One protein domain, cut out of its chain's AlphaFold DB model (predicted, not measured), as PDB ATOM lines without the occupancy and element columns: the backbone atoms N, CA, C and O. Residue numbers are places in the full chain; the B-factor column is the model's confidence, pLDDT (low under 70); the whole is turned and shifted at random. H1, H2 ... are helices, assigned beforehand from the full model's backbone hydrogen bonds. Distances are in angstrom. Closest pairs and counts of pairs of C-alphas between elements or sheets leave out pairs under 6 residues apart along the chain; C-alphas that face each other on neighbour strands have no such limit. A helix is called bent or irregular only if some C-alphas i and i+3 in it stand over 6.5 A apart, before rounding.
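Overview. This is residues 6 to 130 of the 230 residues of the protein "Energy-coupling factor transporter transmembrane protein EcfT" of Shewanella atlantica (UniProt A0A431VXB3). One very long helix, H1, sticks out of a small helical body as a long arm, residues 6 to 30, and its later part packs on H4, the helix in the middle of that body. H3 folds back beside H4 on the side away from H1, and H2 packs on the later part of H4, so that H1, H2 and H4 make a bundle, helices side by side, with H3 added next to H4. The printed part has 125 residues with four named helices, H1, H2, H3 and H4 in that order, and no named strand; the class is all helix. The whole is extended, with a radius of gyration of the C-alphas of 23.0 A and spans of 87 by 27 by 21 A, and the arm makes much of that length.

Arrangement. Start with H1, residues 6 to 51, and look near its far end: with residues 45 to 49 alone it touches H2, residues 57 to 73, in a helical hairpin. Their closest C-alphas, of Ala 49 and Leu 60, are 7.3 A apart, and they run opposite ways at a shallow tilt of 32 degrees. Next find the hub, H4, residues 102 to 128, which touches three helices. H1 touches it with residues 38 to 50 alone, opposite ways at a shallow tilt of 6 degrees; the closest C-alphas are those of Ser 46 and Ala 118, 4.2 A apart. H2 touches H4 at residues 117 to 128 of H4 alone, the same way at a steep tilt of 38 degrees, only just steep, with the C-alphas of Gly 71 and Trp 124 closest at 5.6 A. H3, residues 79 to 100, forms a helical hairpin with H4, opposite ways at a shallow tilt of 25 degrees; the C-alphas of Leu 89 and Val 112 are closest, 6.1 A apart. H3 is apart from both H1 and H2. In H2 and H3 every O i to N i+4 pair is within hydrogen-bond range; in H1 34 of 42 are, and in H4 19 of 23.

Along the chain. Find C-alpha 6 at (65.877, 142.398, 110.908); from there H1 runs 69.0 A to C-alpha 51 at (97.553, 100.779, 155.858). H2 measures 24.6 A and H3 30.9 A. H4 ends at C-alpha 128, (96.052, 115.060, 135.084), after 40.2 A; it is irregular, with C-alphas 103 and 106 standing 7.9 A apart.

Size, cuts and confidence. Look for the two C-alphas farthest apart at Arg 6 and Gly 103, 87.7 A. Without residues 6 to 30, which stand free, the body spans 50 by 28 by 17 A. The printed part has no cut, and its three links are tight. The mean pLDDT of the printed part is 79.4, and residues 6 to 29 are under 70.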
ATOM      1  N   ARG A   6      65.038 142.459 109.688       48.56
ATOM      2  CA  ARG A   6      65.877 142.398 110.908       48.56
ATOM      3  C   ARG A   6      65.395 141.395 111.959       48.56
ATOM      4  O   ARG A   6      66.206 140.941 112.757       48.56
ATOM      5  N   ARG A   7      64.109 141.018 111.959       51.12
ATOM      6  CA  ARG A   7      63.574 140.036 112.923       51.12
ATOM      7  C   ARG A   7      64.001 138.597 112.624       51.12
ATOM      8  O   ARG A   7      64.182 137.831 113.558       51.12
ATOM      9  N   LYS A   8      64.236 138.237 111.356       50.12
ATOM     10  CA  LYS A   8      64.660 136.870 111.002       50.12
ATOM     11  C   LYS A   8      66.134 136.588 111.336       50.12
ATOM     12  O   LYS A   8      66.478 135.464 111.686       50.12
ATOM     13  N   ALA A   9      66.997 137.605 111.312       51.91
ATOM     14  CA  ALA A   9      68.420 137.450 111.640       51.91
ATOM     15  C   ALA A   9      68.681 137.220 113.145       51.91
ATOM     16  O   ALA A   9      69.612 136.504 113.516       51.91
ATOM     17  N   THR A  10      67.854 137.785 114.031       54.66
ATOM     18  CA  THR A  10      67.961 137.562 115.485       54.66
ATOM     19  C   THR A  10      67.449 136.188 115.916       54.66
ATOM     20  O   THR A  10      67.931 135.639 116.907       54.66
ATOM     21  N   GLU A  11      66.526 135.601 115.157       51.59
ATOM     22  CA  GLU A  11      65.971 134.273 115.424       51.59
ATOM     23  C   GLU A  11      66.960 133.154 115.049       51.59
ATOM     24  O   GLU A  11      67.206 132.247 115.847       51.59
ATOM     25  N   TYR A  12      67.673 133.297 113.924       47.81
ATOM     26  CA  TYR A  12      68.715 132.345 113.505       47.81
ATOM     27  C   TYR A  12      69.942 132.323 114.444       47.81
ATOM     28  O   TYR A  12      70.550 131.272 114.670       47.81
ATOM     29  N   ARG A  13      70.282 133.464 115.069       49.75
ATOM     30  CA  ARG A  13      71.376 133.566 116.061       49.75
ATOM     31  C   ARG A  13      71.016 132.937 117.416       49.75
ATOM     32  O   ARG A  13      71.903 132.523 118.158       49.75
ATOM     33  N   ARG A  14      69.721 132.846 117.751       47.81
ATOM     34  CA  ARG A  14      69.237 132.179 118.977       47.81
ATOM     35  C   ARG A  14      69.243 130.657 118.859       47.81
ATOM     36  O   ARG A  14      69.615 129.996 119.826       47.81
ATOM     37  N   ALA A  15      68.880 130.116 117.696       50.84
ATOM     38  CA  ALA A  15      68.830 128.670 117.469       50.84
ATOM     39  C   ALA A  15      70.229 128.023 117.503       50.84
ATOM     40  O   ALA A  15      70.436 127.009 118.167       50.84
ATOM     41  N   THR A  16      71.220 128.668 116.887       50.62
ATOM     42  CA  THR A  16      72.615 128.190 116.850       50.62
ATOM     43  C   THR A  16      73.335 128.300 118.202       50.62
ATOM     44  O   THR A  16      74.136 127.436 118.548       50.62
ATOM     45  N   GLY A  17      72.999 129.295 119.032       43.31
ATOM     46  CA  GLY A  17      73.550 129.422 120.388       43.31
ATOM     47  C   GLY A  17      72.953 128.454 121.419       43.31
ATOM     48  O   GLY A  17      73.553 128.230 122.468       43.31
ATOM     49  N   SER A  18      71.769 127.882 121.180       46.97
ATOM     50  CA  SER A  18      71.127 126.962 122.136       46.97
ATOM     51  C   SER A  18      71.694 125.539 122.068       46.97
ATOM     52  O   SER A  18      71.853 124.907 123.110       46.97
ATOM     53  N   GLY A  19      72.060 125.060 120.873       42.69
ATOM     54  CA  GLY A  19      72.642 123.723 120.679       42.69
ATOM     55  C   GLY A  19      74.053 123.580 121.262       42.69
ATOM     56  O   GLY A  19      74.322 122.630 121.995       42.69
ATOM     57  N   ASN A  20      74.926 124.569 121.037       49.53
ATOM     58  CA  ASN A  20      76.302 124.535 121.554       49.53
ATOM     59  C   ASN A  20      76.361 124.578 123.090       49.53
ATOM     60  O   ASN A  20      77.158 123.861 123.689       49.53
ATOM     61  N   ARG A  21      75.453 125.315 123.744       47.66
ATOM     62  CA  ARG A  21      75.401 125.406 125.216       47.66
ATOM     63  C   ARG A  21      75.036 124.085 125.901       47.66
ATOM     64  O   ARG A  21      75.508 123.824 127.005       47.66
ATOM     65  N   CYS A  22      74.219 123.245 125.265       49.88
ATOM     66  CA  CYS A  22      73.846 121.943 125.823       49.88
ATOM     67  C   CYS A  22      75.004 120.929 125.719       49.88
ATOM     68  O   CYS A  22      75.279 120.189 126.667       49.88
ATOM     69  N   LEU A  23      75.742 120.956 124.602       51.94
ATOM     70  CA  LEU A  23      76.906 120.093 124.378       51.94
ATOM     71  C   LEU A  23      78.105 120.486 125.258       51.94
ATOM     72  O   LEU A  23      78.741 119.608 125.848       51.94
ATOM     73  N   GLU A  24      78.367 121.785 125.433       53.62
ATOM     74  CA  GLU A  24      79.397 122.281 126.358       53.62
ATOM     75  C   GLU A  24      79.077 121.934 127.819       53.62
ATOM     76  O   GLU A  24      79.971 121.535 128.570       53.62
ATOM     77  N   GLY A  25      77.798 121.997 128.213       54.88
ATOM     78  CA  GLY A  25      77.343 121.599 129.547       54.88
ATOM     79  C   GLY A  25      77.631 120.126 129.862       54.88
ATOM     80  O   GLY A  25      78.174 119.818 130.924       54.88
ATOM     81  N   SER A  26      77.348 119.218 128.921       57.38
ATOM     82  CA  SER A  26      77.557 117.773 129.109       57.38
ATOM     83  C   SER A  26      79.044 117.386 129.132       57.38
ATOM     84  O   SER A  26      79.472 116.595 129.977       57.38
ATOM     85  N   ALA A  27      79.872 117.989 128.271       59.91
ATOM     86  CA  ALA A  27      81.320 117.758 128.265       59.91
ATOM     87  C   ALA A  27      82.002 118.300 129.536       59.91
ATOM     88  O   ALA A  27      82.842 117.625 130.140       59.91
ATOM     89  N   ALA A  28      81.598 119.489 129.997       60.03
ATOM     90  CA  ALA A  28      82.115 120.081 131.226       60.03
ATOM     91  C   ALA A  28      81.674 119.305 132.479       60.03
ATOM     92  O   ALA A  28      82.447 119.171 133.427       60.03
ATOM     93  N   GLN A  29      80.448 118.773 132.498       67.50
ATOM     94  CA  GLN A  29      79.959 117.932 133.591       67.50
ATOM     95  C   GLN A  29      80.757 116.630 133.683       67.50
ATOM     96  O   GLN A  29      81.282 116.322 134.753       67.50
ATOM     97  N   LYS A  30      80.950 115.927 132.558       74.00
ATOM     98  CA  LYS A  30      81.786 114.716 132.498       74.00
ATOM     99  C   LYS A  30      83.206 114.975 133.007       74.00
ATOM    100  O   LYS A  30      83.718 114.190 133.798       74.00
ATOM    101  N   SER A  31      83.816 116.104 132.635       75.81
ATOM    102  CA  SER A  31      85.159 116.459 133.107       75.81
ATOM    103  C   SER A  31      85.236 116.649 134.626       75.81
ATOM    104  O   SER A  31      86.212 116.207 135.225       75.81
ATOM    105  N   SER A  32      84.244 117.282 135.260       78.81
ATOM    106  CA  SER A  32      84.242 117.463 136.720       78.81
ATOM    107  C   SER A  32      84.068 116.139 137.464       78.81
ATOM    108  O   SER A  32      84.733 115.926 138.473       78.81
ATOM    109  N   PHE A  33      83.226 115.234 136.953       83.94
ATOM    110  CA  PHE A  33      83.072 113.894 137.528       83.94
ATOM    111  C   PHE A  33      84.369 113.087 137.453       83.94
ATOM    112  O   PHE A  33      84.736 112.445 138.433       83.94
ATOM    113  N   VAL A  34      85.099 113.171 136.338       85.25
ATOM    114  CA  VAL A  34      86.417 112.533 136.214       85.25
ATOM    115  C   VAL A  34      87.396 113.105 137.240       85.25
ATOM    116  O   VAL A  34      88.081 112.342 137.908       85.25
ATOM    117  N   THR A  35      87.432 114.428 137.439       85.50
ATOM    118  CA  THR A  35      88.281 115.039 138.477       85.50
ATOM    119  C   THR A  35      87.891 114.592 139.888       85.50
ATOM    120  O   THR A  35      88.774 114.320 140.697       85.50
ATOM    121  N   ALA A  36      86.596 114.467 140.185       88.00
ATOM    122  CA  ALA A  36      86.124 113.978 141.479       88.00
ATOM    123  C   ALA A  36      86.505 112.513 141.724       88.00
ATOM    124  O   ALA A  36      87.036 112.187 142.784       88.00
ATOM    125  N   ALA A  37      86.313 111.649 140.725       88.56
ATOM    126  CA  ALA A  37      86.741 110.256 140.787       88.56
ATOM    127  C   ALA A  37      88.261 110.148 140.983       88.56
ATOM    128  O   ALA A  37      88.712 109.397 141.841       88.56
ATOM    129  N   SER A  38      89.046 110.955 140.263       87.50
ATOM    130  CA  SER A  38      90.500 111.025 140.429       87.50
ATOM    131  C   SER A  38      90.915 111.463 141.836       87.50
ATOM    132  O   SER A  38      91.849 110.895 142.385       87.50
ATOM    133  N   LEU A  39      90.229 112.438 142.443       89.38
ATOM    134  CA  LEU A  39      90.508 112.874 143.818       89.38
ATOM    135  C   LEU A  39      90.259 111.756 144.836       89.38
ATOM    136  O   LEU A  39      91.093 111.527 145.710       89.38
ATOM    137  N   ILE A  40      89.136 111.047 144.704       91.12
ATOM    138  CA  ILE A  40      88.795 109.916 145.576       91.12
ATOM    139  C   ILE A  40      89.794 108.774 145.381       91.12
ATOM    140  O   ILE A  40      90.287 108.222 146.361       91.12
ATOM    141  N   LEU A  41      90.133 108.457 144.129       90.00
ATOM    142  CA  LEU A  41      91.117 107.433 143.787       90.00
ATOM    143  C   LEU A  41      92.473 107.735 144.432       90.00
ATOM    144  O   LEU A  41      93.067 106.865 145.056       90.00
ATOM    145  N   VAL A  42      92.936 108.980 144.323       90.44
ATOM    146  CA  VAL A  42      94.206 109.432 144.904       90.44
ATOM    147  C   VAL A  42      94.184 109.331 146.420       90.44
ATOM    148  O   VAL A  42      95.116 108.786 146.999       90.44
ATOM    149  N   LEU A  43      93.107 109.787 147.065       90.38
ATOM    150  CA  LEU A  43      92.955 109.668 148.514       90.38
ATOM    151  C   LEU A  43      92.990 108.201 148.960       90.38
ATOM    152  O   LEU A  43      93.638 107.871 149.956       90.38
ATOM    153  N   PHE A  44      92.322 107.324 148.209       92.25
ATOM    154  CA  PHE A  44      92.268 105.899 148.497       92.25
ATOM    155  C   PHE A  44      93.636 105.230 148.329       92.25
ATOM    156  O   PHE A  44      94.084 104.566 149.258       92.25
ATOM    157  N   LEU A  45      94.336 105.449 147.208       88.62
ATOM    158  CA  LEU A  45      95.670 104.880 146.975       88.62
ATOM    159  C   LEU A  45      96.703 105.408 147.978       88.62
ATOM    160  O   LEU A  45      97.458 104.621 148.548       88.62
ATOM    161  N   SER A  46      96.706 106.716 148.254       90.12
ATOM    162  CA  SER A  46      97.621 107.300 149.238       90.12
ATOM    163  C   SER A  46      97.360 106.769 150.650       90.12
ATOM    164  O   SER A  46      98.310 106.522 151.386       90.12
ATOM    165  N   SER A  47      96.099 106.544 151.032       90.31
ATOM    166  CA  SER A  47      95.767 105.923 152.324       90.31
ATOM    167  C   SER A  47      96.169 104.446 152.347       90.31
ATOM    168  O   SER A  47      96.784 103.973 153.302       90.31
ATOM    169  N   ALA A  48      95.891 103.719 151.265       88.06
ATOM    170  CA  ALA A  48      96.238 102.313 151.115       88.06
ATOM    171  C   ALA A  48      97.754 102.067 151.244       88.06
ATOM    172  O   ALA A  48      98.153 101.091 151.873       88.06
ATOM    173  N   ALA A  49      98.597 102.983 150.755       87.94
ATOM    174  CA  ALA A  49     100.056 102.894 150.875       87.94
ATOM    175  C   ALA A  49     100.570 102.791 152.323       87.94
ATOM    176  O   ALA A  49     101.611 102.176 152.560       87.94
ATOM    177  N   PHE A  50      99.847 103.353 153.296       87.00
ATOM    178  CA  PHE A  50     100.228 103.284 154.709       87.00
ATOM    179  C   PHE A  50      99.586 102.114 155.455       87.00
ATOM    180  O   PHE A  50     100.228 101.529 156.327       87.00
ATOM    181  N   PHE A  51      98.339 101.772 155.120       87.94
ATOM    182  CA  PHE A  51      97.553 100.779 155.858       87.94
ATOM    183  C   PHE A  51      97.730  99.338 155.359       87.94
ATOM    184  O   PHE A  51      97.408  98.400 156.089       87.94
ATOM    185  N   ILE A  52      98.220  99.132 154.133       87.50
ATOM    186  CA  ILE A  52      98.322  97.795 153.543       87.50
ATOM    187  C   ILE A  52      99.486  96.975 154.152       87.50
ATOM    188  O   ILE A  52     100.612  97.470 154.232       87.50
ATOM    189  N   PRO A  53      99.253  95.694 154.523       83.56
ATOM    190  CA  PRO A  53     100.311  94.755 154.905       83.56
ATOM    191  C   PRO A  53     101.272  94.430 153.753       83.56
ATOM    192  O   PRO A  53     100.860  94.363 152.594       83.56
ATOM    193  N   ASP A  54     102.524  94.087 154.073       84.31
ATOM    194  CA  ASP A  54     103.604  93.863 153.090       84.31
ATOM    195  C   ASP A  54     103.279  92.824 152.004       84.31
ATOM    196  O   ASP A  54     103.792  92.900 150.890       84.31
ATOM    197  N   ARG A  55     102.364  91.886 152.285       84.00
ATOM    198  CA  ARG A  55     101.909  90.870 151.322       84.00
ATOM    199  C   ARG A  55     101.166  91.449 150.113       84.00
ATOM    200  O   ARG A  55     101.263  90.880 149.032       84.00
ATOM    201  N   TYR A  56     100.436  92.555 150.276       86.81
ATOM    202  CA  TYR A  56      99.653  93.172 149.190       86.81
ATOM    203  C   TYR A  56     100.330  94.413 148.584       86.81
ATOM    204  O   TYR A  56      99.823  94.992 147.623       86.81
ATOM    205  N   LEU A  57     101.504  94.785 149.098       84.50
ATOM    206  CA  LEU A  57     102.354  95.858 148.580       84.50
ATOM    207  C   LEU A  57     102.651  95.731 147.066       84.50
ATOM    208  O   LEU A  57     102.499  96.736 146.369       84.50
ATOM    209  N   PRO A  58     102.970  94.547 146.490       86.44
ATOM    210  CA  PRO A  58     103.205  94.443 145.044       86.44
ATOM    211  C   PRO A  58     101.972  94.767 144.187       86.44
ATOM    212  O   PRO A  58     102.121  95.297 143.086       86.44
ATOM    213  N   GLY A  59     100.757  94.511 144.685       88.19
ATOM    214  CA  GLY A  59      99.525  94.896 143.987       88.19
ATOM    215  C   GLY A  59      99.371  96.415 143.896       88.19
ATOM    216  O   GLY A  59      99.026  96.942 142.841       88.19
ATOM    217  N   LEU A  60      99.711  97.126 144.975       87.94
ATOM    218  CA  LEU A  60      99.692  98.589 144.997       87.94
ATOM    219  C   LEU A  60     100.762  99.182 144.070       87.94
ATOM    220  O   LEU A  60     100.463 100.104 143.314       87.94
ATOM    221  N   ILE A  61     101.968  98.596 144.050       89.00
ATOM    222  CA  ILE A  61     103.036  98.976 143.108       89.00
ATOM    223  C   ILE A  61     102.542  98.867 141.664       89.00
ATOM    224  O   ILE A  61     102.770  99.777 140.869       89.00
ATOM    225  N   LEU A  62     101.853  97.778 141.311       91.25
ATOM    226  CA  LEU A  62     101.341  97.586 139.954       91.25
ATOM    227  C   LEU A  62     100.324  98.673 139.571       91.25
ATOM    228  O   LEU A  62     100.394  99.220 138.467       91.25
ATOM    229  N   CYS A  63      99.417  99.023 140.486       89.06
ATOM    230  CA  CYS A  63      98.486 100.131 140.286       89.06
ATOM    231  C   CYS A  63      99.228 101.461 140.093       89.06
ATOM    232  O   CYS A  63      98.977 102.156 139.110       89.06
ATOM    233  N   ASP A  64     100.183 101.793 140.961       88.25
ATOM    234  CA  ASP A  64     100.958 103.033 140.860       88.25
ATOM    235  C   ASP A  64     101.781 103.110 139.569       88.25
ATOM    236  O   ASP A  64     101.841 104.169 138.943       88.25
ATOM    237  N   ILE A  65     102.347 101.994 139.100       88.31
ATOM    238  CA  ILE A  65     103.028 101.926 137.800       88.31
ATOM    239  C   ILE A  65     102.057 102.284 136.670       88.31
ATOM    240  O   ILE A  65     102.407 103.079 135.795       88.31
ATOM    241  N   PHE A  66     100.828 101.761 136.693       90.69
ATOM    242  CA  PHE A  66      99.815 102.117 135.697       90.69
ATOM    243  C   PHE A  66      99.476 103.617 135.736       90.69
ATOM    244  O   PHE A  66      99.395 104.259 134.683       90.69
ATOM    245  N   LEU A  67      99.356 104.208 136.935       87.31
ATOM    246  CA  LEU A  67      99.191 105.657 137.082       87.31
ATOM    247  C   LEU A  67     100.387 106.419 136.496       87.31
ATOM    248  O   LEU A  67     100.187 107.369 135.736       87.31
ATOM    249  N   VAL A  68     101.622 106.005 136.783       87.00
ATOM    250  CA  VAL A  68     102.834 106.648 136.253       87.00
ATOM    251  C   VAL A  68     102.873 106.586 134.728       87.00
ATOM    252  O   VAL A  68     103.137 107.611 134.098       87.00
ATOM    253  N   ILE A  69     102.551 105.437 134.126       87.44
ATOM    254  CA  ILE A  69     102.481 105.276 132.666       87.44
ATOM    255  C   ILE A  69     101.444 106.242 132.082       87.44
ATOM    256  O   ILE A  69     101.761 107.000 131.164       87.44
ATOM    257  N   HIS A  70     100.238 106.301 132.659       88.44
ATOM    258  CA  HIS A  70      99.207 107.243 132.216       88.44
ATOM    259  C   HIS A  70      99.654 108.711 132.361       88.44
ATOM    260  O   HIS A  70      99.417 109.536 131.474       88.44
ATOM    261  N   GLY A  71     100.329 109.052 133.461       82.62
ATOM    262  CA  GLY A  71     100.894 110.384 133.691       82.62
ATOM    263  C   GLY A  71     102.001 110.742 132.694       82.62
ATOM    264  O   GLY A  71     102.079 111.882 132.229       82.62
ATOM    265  N   LEU A  72     102.821 109.767 132.299       85.12
ATOM    266  CA  LEU A  72     103.873 109.941 131.301       85.12
ATOM    267  C   LEU A  72     103.292 110.151 129.896       85.12
ATOM    268  O   LEU A  72     103.727 111.065 129.194       85.12
ATOM    269  N   SER A  73     102.244 109.409 129.521       85.75
ATOM    270  CA  SER A  73     101.498 109.643 128.272       85.75
ATOM    271  C   SER A  73     100.915 111.060 128.195       85.75
ATOM    272  O   SER A  73     100.791 111.628 127.110       85.75
ATOM    273  N   ARG A  74     100.615 111.679 129.345       80.38
ATOM    274  CA  ARG A  74     100.142 113.070 129.472       80.38
ATOM    275  C   ARG A  74     101.277 114.110 129.531       80.38
ATOM    276  O   ARG A  74     101.015 115.270 129.841       80.38
ATOM    277  N   ARG A  75     102.520 113.726 129.199       78.75
ATOM    278  CA  ARG A  75     103.749 114.554 129.251       78.75
ATOM    279  C   ARG A  75     104.157 115.005 130.662       78.75
ATOM    280  O   ARG A  75     104.746 116.075 130.832       78.75
ATOM    281  N   GLY A  76     103.879 114.194 131.681       74.94
ATOM    282  CA  GLY A  76     104.386 114.424 133.034       74.94
ATOM    283  C   GLY A  76     105.919 114.360 133.100       74.94
ATOM    284  O   GLY A  76     106.545 113.471 132.526       74.94
ATOM    285  N   LYS A  77     106.548 115.291 133.829       82.56
ATOM    286  CA  LYS A  77     108.003 115.282 134.066       82.56
ATOM    287  C   LYS A  77     108.338 114.395 135.270       82.56
ATOM    288  O   LYS A  77     108.115 114.804 136.409       82.56
ATOM    289  N   LEU A  78     108.937 113.229 135.026       82.94
ATOM    290  CA  LEU A  78     109.353 112.290 136.085       82.94
ATOM    291  C   LEU A  78     110.525 112.797 136.936       82.94
ATOM    292  O   LEU A  78     110.712 112.343 138.061       82.94
ATOM    293  N   GLY A  79     111.291 113.773 136.438       85.50
ATOM    294  CA  GLY A  79     112.465 114.293 137.144       85.50
ATOM    295  C   GLY A  79     112.157 114.852 138.536       85.50
ATOM    296  O   GLY A  79     113.014 114.799 139.413       85.50
ATOM    297  N   VAL A  80     110.934 115.344 138.767       83.00
ATOM    298  CA  VAL A  80     110.511 115.802 140.099       83.00
ATOM    299  C   VAL A  80     110.350 114.617 141.054       83.00
ATOM    300  O   VAL A  80     110.880 114.678 142.157       83.00
ATOM    301  N   ILE A  81     109.699 113.531 140.621       85.69
ATOM    302  CA  ILE A  81     109.507 112.324 141.441       85.69
ATOM    303  C   ILE A  81     110.859 111.718 141.805       85.69
ATOM    304  O   ILE A  81     111.124 111.482 142.978       85.69
ATOM    305  N   VAL A  82     111.739 111.531 140.815       86.25
ATOM    306  CA  VAL A  82     113.070 110.947 141.038       86.25
ATOM    307  C   VAL A  82     113.889 111.809 141.998       86.25
ATOM    308  O   VAL A  82     114.524 111.285 142.906       86.25
ATOM    309  N   ARG A  83     113.844 113.140 141.852       89.69
ATOM    310  CA  ARG A  83     114.559 114.050 142.757       89.69
ATOM    311  C   ARG A  83     114.025 113.968 144.186       89.69
ATOM    312  O   ARG A  83     114.825 113.871 145.110       89.69
ATOM    313  N   VAL A  84     112.704 114.011 144.366       86.06
ATOM    314  CA  VAL A  84     112.076 113.897 145.693       86.06
ATOM    315  C   VAL A  84     112.407 112.542 146.314       86.06
ATOM    316  O   VAL A  84     112.801 112.496 147.473       86.06
ATOM    317  N   PHE A  85     112.343 111.462 145.534       88.19
ATOM    318  CA  PHE A  85     112.705 110.122 145.979       88.19
ATOM    319  C   PHE A  85     114.160 110.033 146.443       88.19
ATOM    320  O   PHE A  85     114.408 109.531 147.531       88.19
ATOM    321  N   LEU A  86     115.117 110.552 145.667       88.88
ATOM    322  CA  LEU A  86     116.533 110.524 146.045       88.88
ATOM    323  C   LEU A  86     116.796 111.311 147.330       88.88
ATOM    324  O   LEU A  86     117.484 110.817 148.220       88.88
ATOM    325  N   VAL A  87     116.221 112.510 147.453       91.50
ATOM    326  CA  VAL A  87     116.355 113.323 148.670       91.50
ATOM    327  C   VAL A  87     115.731 112.604 149.867       91.50
ATOM    328  O   VAL A  87     116.366 112.501 150.916       91.50
ATOM    329  N   GLN A  88     114.528 112.046 149.706       89.25
ATOM    330  CA  GLN A  88     113.839 111.307 150.761       89.25
ATOM    331  C   GLN A  88     114.607 110.049 151.173       89.25
ATOM    332  O   GLN A  88     114.712 109.767 152.365       89.25
ATOM    333  N   LEU A  89     115.157 109.307 150.208       87.19
ATOM    334  CA  LEU A  89     115.952 108.108 150.446       87.19
ATOM    335  C   LEU A  89     117.192 108.444 151.272       87.19
ATOM    336  O   LEU A  89     117.428 107.786 152.279       87.19
ATOM    337  N   ILE A  90     117.933 109.492 150.897       90.69
ATOM    338  CA  ILE A  90     119.129 109.932 151.627       90.69
ATOM    339  C   ILE A  90     118.758 110.323 153.057       90.69
ATOM    340  O   ILE A  90     119.318 109.774 154.000       90.69
ATOM    341  N   ILE A  91     117.774 111.211 153.232       89.75
ATOM    342  CA  ILE A  91     117.371 111.695 154.559       89.75
ATOM    343  C   ILE A  91     116.902 110.534 155.442       89.75
ATOM    344  O   ILE A  91     117.350 110.402 156.581       89.75
ATOM    345  N   THR A  92     116.024 109.676 154.920       87.25
ATOM    346  CA  THR A  92     115.433 108.584 155.703       87.25
ATOM    347  C   THR A  92     116.476 107.528 156.043       87.25
ATOM    348  O   THR A  92     116.522 107.092 157.186       87.25
ATOM    349  N   MET A  93     117.350 107.153 155.102       85.00
ATOM    350  CA  MET A  93     118.418 106.181 155.357       85.00
ATOM    351  C   MET A  93     119.455 106.705 156.341       85.00
ATOM    352  O   MET A  93     119.838 105.976 157.251       85.00
ATOM    353  N   SER A  94     119.875 107.967 156.209       86.69
ATOM    354  CA  SER A  94     120.790 108.594 157.167       86.69
ATOM    355  C   SER A  94     120.192 108.624 158.572       86.69
ATOM    356  O   SER A  94     120.879 108.288 159.534       86.69
ATOM    357  N   LEU A  95     118.906 108.965 158.694       87.19
ATOM    358  CA  LEU A  95     118.216 108.987 159.979       87.19
ATOM    359  C   LEU A  95     118.054 107.575 160.567       87.19
ATOM    360  O   LEU A  95     118.308 107.372 161.752       87.19
ATOM    361  N   TYR A  96     117.682 106.586 159.748       83.50
ATOM    362  CA  TYR A  96     117.507 105.202 160.203       83.50
ATOM    363  C   TYR A  96     118.827 104.569 160.640       83.50
ATOM    364  O   TYR A  96     118.878 103.911 161.678       83.50
ATOM    365  N   TYR A  97     119.898 104.814 159.884       84.50
ATOM    366  CA  TYR A  97     121.242 104.354 160.216       84.50
ATOM    367  C   TYR A  97     121.726 104.936 161.547       84.50
ATOM    368  O   TYR A  97     122.272 104.203 162.369       84.50
ATOM    369  N   LEU A  98     121.483 106.231 161.782       85.75
ATOM    370  CA  LEU A  98     121.897 106.909 163.009       85.75
ATOM    371  C   LEU A  98     121.156 106.391 164.251       85.75
ATOM    372  O   LEU A  98     121.752 106.317 165.320       85.75
ATOM    373  N   ILE A  99     119.870 106.043 164.120       84.56
ATOM    374  CA  ILE A  99     119.029 105.655 165.263       84.56
ATOM    375  C   ILE A  99     119.093 104.145 165.550       84.56
ATOM    376  O   ILE A  99     119.194 103.756 166.709       84.56
ATOM    377  N   HIS A 100     119.017 103.288 164.525       78.94
ATOM    378  CA  HIS A 100     118.818 101.835 164.691       78.94
ATOM    379  C   HIS A 100     120.010 100.976 164.228       78.94
ATOM    380  O   HIS A 100     119.991  99.755 164.396       78.94
ATOM    381  N   GLY A 101     121.054 101.578 163.645       77.81
ATOM    382  CA  GLY A 101     122.213 100.857 163.112       77.81
ATOM    383  C   GLY A 101     121.917 100.043 161.839       77.81
ATOM    384  O   GLY A 101     120.888 100.211 161.185       77.81
ATOM    385  N   GLN A 102     122.838  99.149 161.449       75.19
ATOM    386  CA  GLN A 102     122.752  98.402 160.177       75.19
ATOM    387  C   GLN A 102     121.639  97.338 160.136       75.19
ATOM    388  O   GLN A 102     121.155  96.998 159.057       75.19
ATOM    389  N   GLY A 103     121.202  96.825 161.292       74.00
ATOM    390  CA  GLY A 103     120.289  95.677 161.369       74.00
ATOM    391  C   GLY A 103     118.871  95.928 160.842       74.00
ATOM    392  O   GLY A 103     118.162  94.973 160.544       74.00
ATOM    393  N   GLN A 104     118.447  97.190 160.691       78.25
ATOM    394  CA  GLN A 104     117.080  97.545 160.275       78.25
ATOM    395  C   GLN A 104     117.006  98.372 158.980       78.25
ATOM    396  O   GLN A 104     115.965  98.954 158.667       78.25
ATOM    397  N   LEU A 105     118.069  98.395 158.170       78.94
ATOM    398  CA  LEU A 105     118.085  99.139 156.899       78.94
ATOM    399  C   LEU A 105     116.986  98.690 155.920       78.94
ATOM    400  O   LEU A 105     116.435  99.513 155.188       78.94
ATOM    401  N   ALA A 106     116.607  97.409 155.947       82.06
ATOM    402  CA  ALA A 106     115.506  96.884 155.138       82.06
ATOM    403  C   ALA A 106     114.150  97.523 155.498       82.06
ATOM    404  O   ALA A 106     113.344  97.802 154.611       82.06
ATOM    405  N   GLN A 107     113.914  97.820 156.780       82.69
ATOM    406  CA  GLN A 107     112.696  98.505 157.227       82.69
ATOM    407  C   GLN A 107     112.700  99.978 156.797       82.69
ATOM    408  O   GLN A 107     111.672 100.489 156.354       82.69
ATOM    409  N   GLY A 108     113.866 100.630 156.830       82.31
ATOM    410  CA  GLY A 108     114.050 101.971 156.275       82.31
ATOM    411  C   GLY A 108     113.750 102.029 154.772       82.31
ATOM    412  O   GLY A 108     113.040 102.926 154.318       82.31
ATOM    413  N   ALA A 109     114.211 101.040 153.996       83.56
ATOM    414  CA  ALA A 109     113.923 100.950 152.560       83.56
ATOM    415  C   ALA A 109     112.423 100.800 152.291       83.56
ATOM    416  O   ALA A 109     111.871 101.483 151.427       83.56
ATOM    417  N   LEU A 110     111.756  99.947 153.071       86.00
ATOM    418  CA  LEU A 110     110.319  99.722 152.972       86.00
ATOM    419  C   LEU A 110     109.524 100.985 153.341       86.00
ATOM    420  O   LEU A 110     108.566 101.328 152.651       86.00
ATOM    421  N   ALA A 111     109.951 101.731 154.362       86.19
ATOM    422  CA  ALA A 111     109.336 103.004 154.730       86.19
ATOM    423  C   ALA A 111     109.454 104.048 153.607       86.19
ATOM    424  O   ALA A 111     108.460 104.678 153.244       86.19
ATOM    425  N   VAL A 112     110.641 104.195 153.005       87.56
ATOM    426  CA  VAL A 112     110.845 105.099 151.859       87.56
ATOM    427  C   VAL A 112     109.985 104.676 150.671       87.56
ATOM    428  O   VAL A 112     109.373 105.528 150.028       87.56
ATOM    429  N   LEU A 113     109.891 103.371 150.406       86.75
ATOM    430  CA  LEU A 113     109.029 102.832 149.360       86.75
ATOM    431  C   LEU A 113     107.561 103.199 149.615       86.75
ATOM    432  O   LEU A 113     106.919 103.742 148.723       86.75
ATOM    433  N   ARG A 114     107.034 103.011 150.831       89.00
ATOM    434  CA  ARG A 114     105.648 103.393 151.166       89.00
ATOM    435  C   ARG A 114     105.386 104.890 150.998       89.00
ATOM    436  O   ARG A 114     104.352 105.266 150.454       89.00
ATOM    437  N   ILE A 115     106.329 105.740 151.408       88.88
ATOM    438  CA  ILE A 115     106.232 107.194 151.201       88.88
ATOM    439  C   ILE A 115     106.199 107.520 149.702       88.88
ATOM    440  O   ILE A 115     105.405 108.359 149.272       88.88
ATOM    441  N   LEU A 116     107.022 106.842 148.895       88.12
ATOM    442  CA  LEU A 116     107.019 107.009 147.444       88.12
ATOM    443  C   LEU A 116     105.670 106.604 146.834       88.12
ATOM    444  O   LEU A 116     105.113 107.379 146.058       88.12
ATOM    445  N   LEU A 117     105.132 105.439 147.207       87.44
ATOM    446  CA  LEU A 117     103.823 104.973 146.734       87.44
ATOM    447  C   LEU A 117     102.712 105.953 147.123       87.44
ATOM    448  O   LEU A 117     101.886 106.309 146.295       87.44
ATOM    449  N   ALA A 118     102.735 106.499 148.340       90.06
ATOM    450  CA  ALA A 118     101.752 107.501 148.754       90.06
ATOM    451  C   ALA A 118     101.834 108.809 147.940       90.06
ATOM    452  O   ALA A 118     100.824 109.501 147.776       90.06
ATOM    453  N   PHE A 119     103.021 109.152 147.429       89.25
ATOM    454  CA  PHE A 119     103.281 110.383 146.679       89.25
ATOM    455  C   PHE A 119     102.908 110.288 145.190       89.25
ATOM    456  O   PHE A 119     102.485 111.288 144.599       89.25
ATOM    457  N   ILE A 120     103.040 109.107 144.575       89.44
ATOM    458  CA  ILE A 120     102.782 108.883 143.140       89.44
ATOM    459  C   ILE A 120     101.364 109.325 142.714       89.44
ATOM    460  O   ILE A 120     101.263 110.097 141.749       89.44
ATOM    461  N   PRO A 121     100.277 108.949 143.420       89.38
ATOM    462  CA  PRO A 121      98.926 109.400 143.095       89.38
ATOM    463  C   PRO A 121      98.783 110.928 143.137       89.38
ATOM    464  O   PRO A 121      98.150 111.523 142.262       89.38
ATOM    465  N   GLY A 122      99.424 111.586 144.108       88.44
ATOM    466  CA  GLY A 122      99.411 113.045 144.236       88.44
ATOM    467  C   GLY A 122     100.090 113.745 143.055       88.44
ATOM    468  O   GLY A 122      99.545 114.698 142.491       88.44
ATOM    469  N   TRP A 123     101.246 113.236 142.619       89.81
ATOM    470  CA  TRP A 123     101.907 113.728 141.407       89.81
ATOM    471  C   TRP A 123     101.036 113.519 140.163       89.81
ATOM    472  O   TRP A 123     100.853 114.447 139.369       89.81
ATOM    473  N   TRP A 124     100.453 112.329 140.010       90.56
ATOM    474  CA  TRP A 124      99.591 112.008 138.876       90.56
ATOM    475  C   TRP A 124      98.371 112.931 138.793       90.56
ATOM    476  O   TRP A 124      98.023 113.400 137.705       90.56
ATOM    477  N   LEU A 125      97.757 113.249 139.936       88.88
ATOM    478  CA  LEU A 125      96.645 114.192 140.023       88.88
ATOM    479  C   LEU A 125      97.052 115.587 139.545       88.88
ATOM    480  O   LEU A 125      96.321 116.201 138.770       88.88
ATOM    481  N   SER A 126      98.229 116.062 139.963       87.31
ATOM    482  CA  SER A 126      98.756 117.370 139.560       87.31
ATOM    483  C   SER A 126      99.044 117.463 138.059       87.31
ATOM    484  O   SER A 126      98.986 118.560 137.506       87.31
ATOM    485  N   VAL A 127      99.380 116.350 137.398       85.88
ATOM    486  CA  VAL A 127      99.583 116.304 135.939       85.88
ATOM    487  C   VAL A 127      98.249 116.174 135.200       85.88
ATOM    488  O   VAL A 127      98.066 116.754 134.129       85.88
ATOM    489  N   SER A 128      97.304 115.418 135.759       84.31
ATOM    490  CA  SER A 128      96.052 115.060 135.084       84.31
ATOM    491  C   SER A 128      94.950 116.111 135.235       84.31
ATOM    492  O   SER A 128      94.100 116.229 134.350       84.31
ATOM    493  N   CYS A 129      94.939 116.871 136.333       84.75
ATOM    494  CA  CYS A 129      93.886 117.831 136.659       84.75
ATOM    495  C   CYS A 129      94.444 119.243 136.856       84.75
ATOM    496  O   CYS A 129      95.444 119.454 137.537       84.75
ATOM    497  N   ARG A 130      93.744 120.240 136.304       83.88
ATOM    498  CA  ARG A 130      94.059 121.648 136.565       83.88
ATOM    499  C   ARG A 130      93.587 122.047 137.965       83.88
ATOM    500  O   ARG A 130      92.525 121.601 138.405       83.88
TER     501      ARG A 130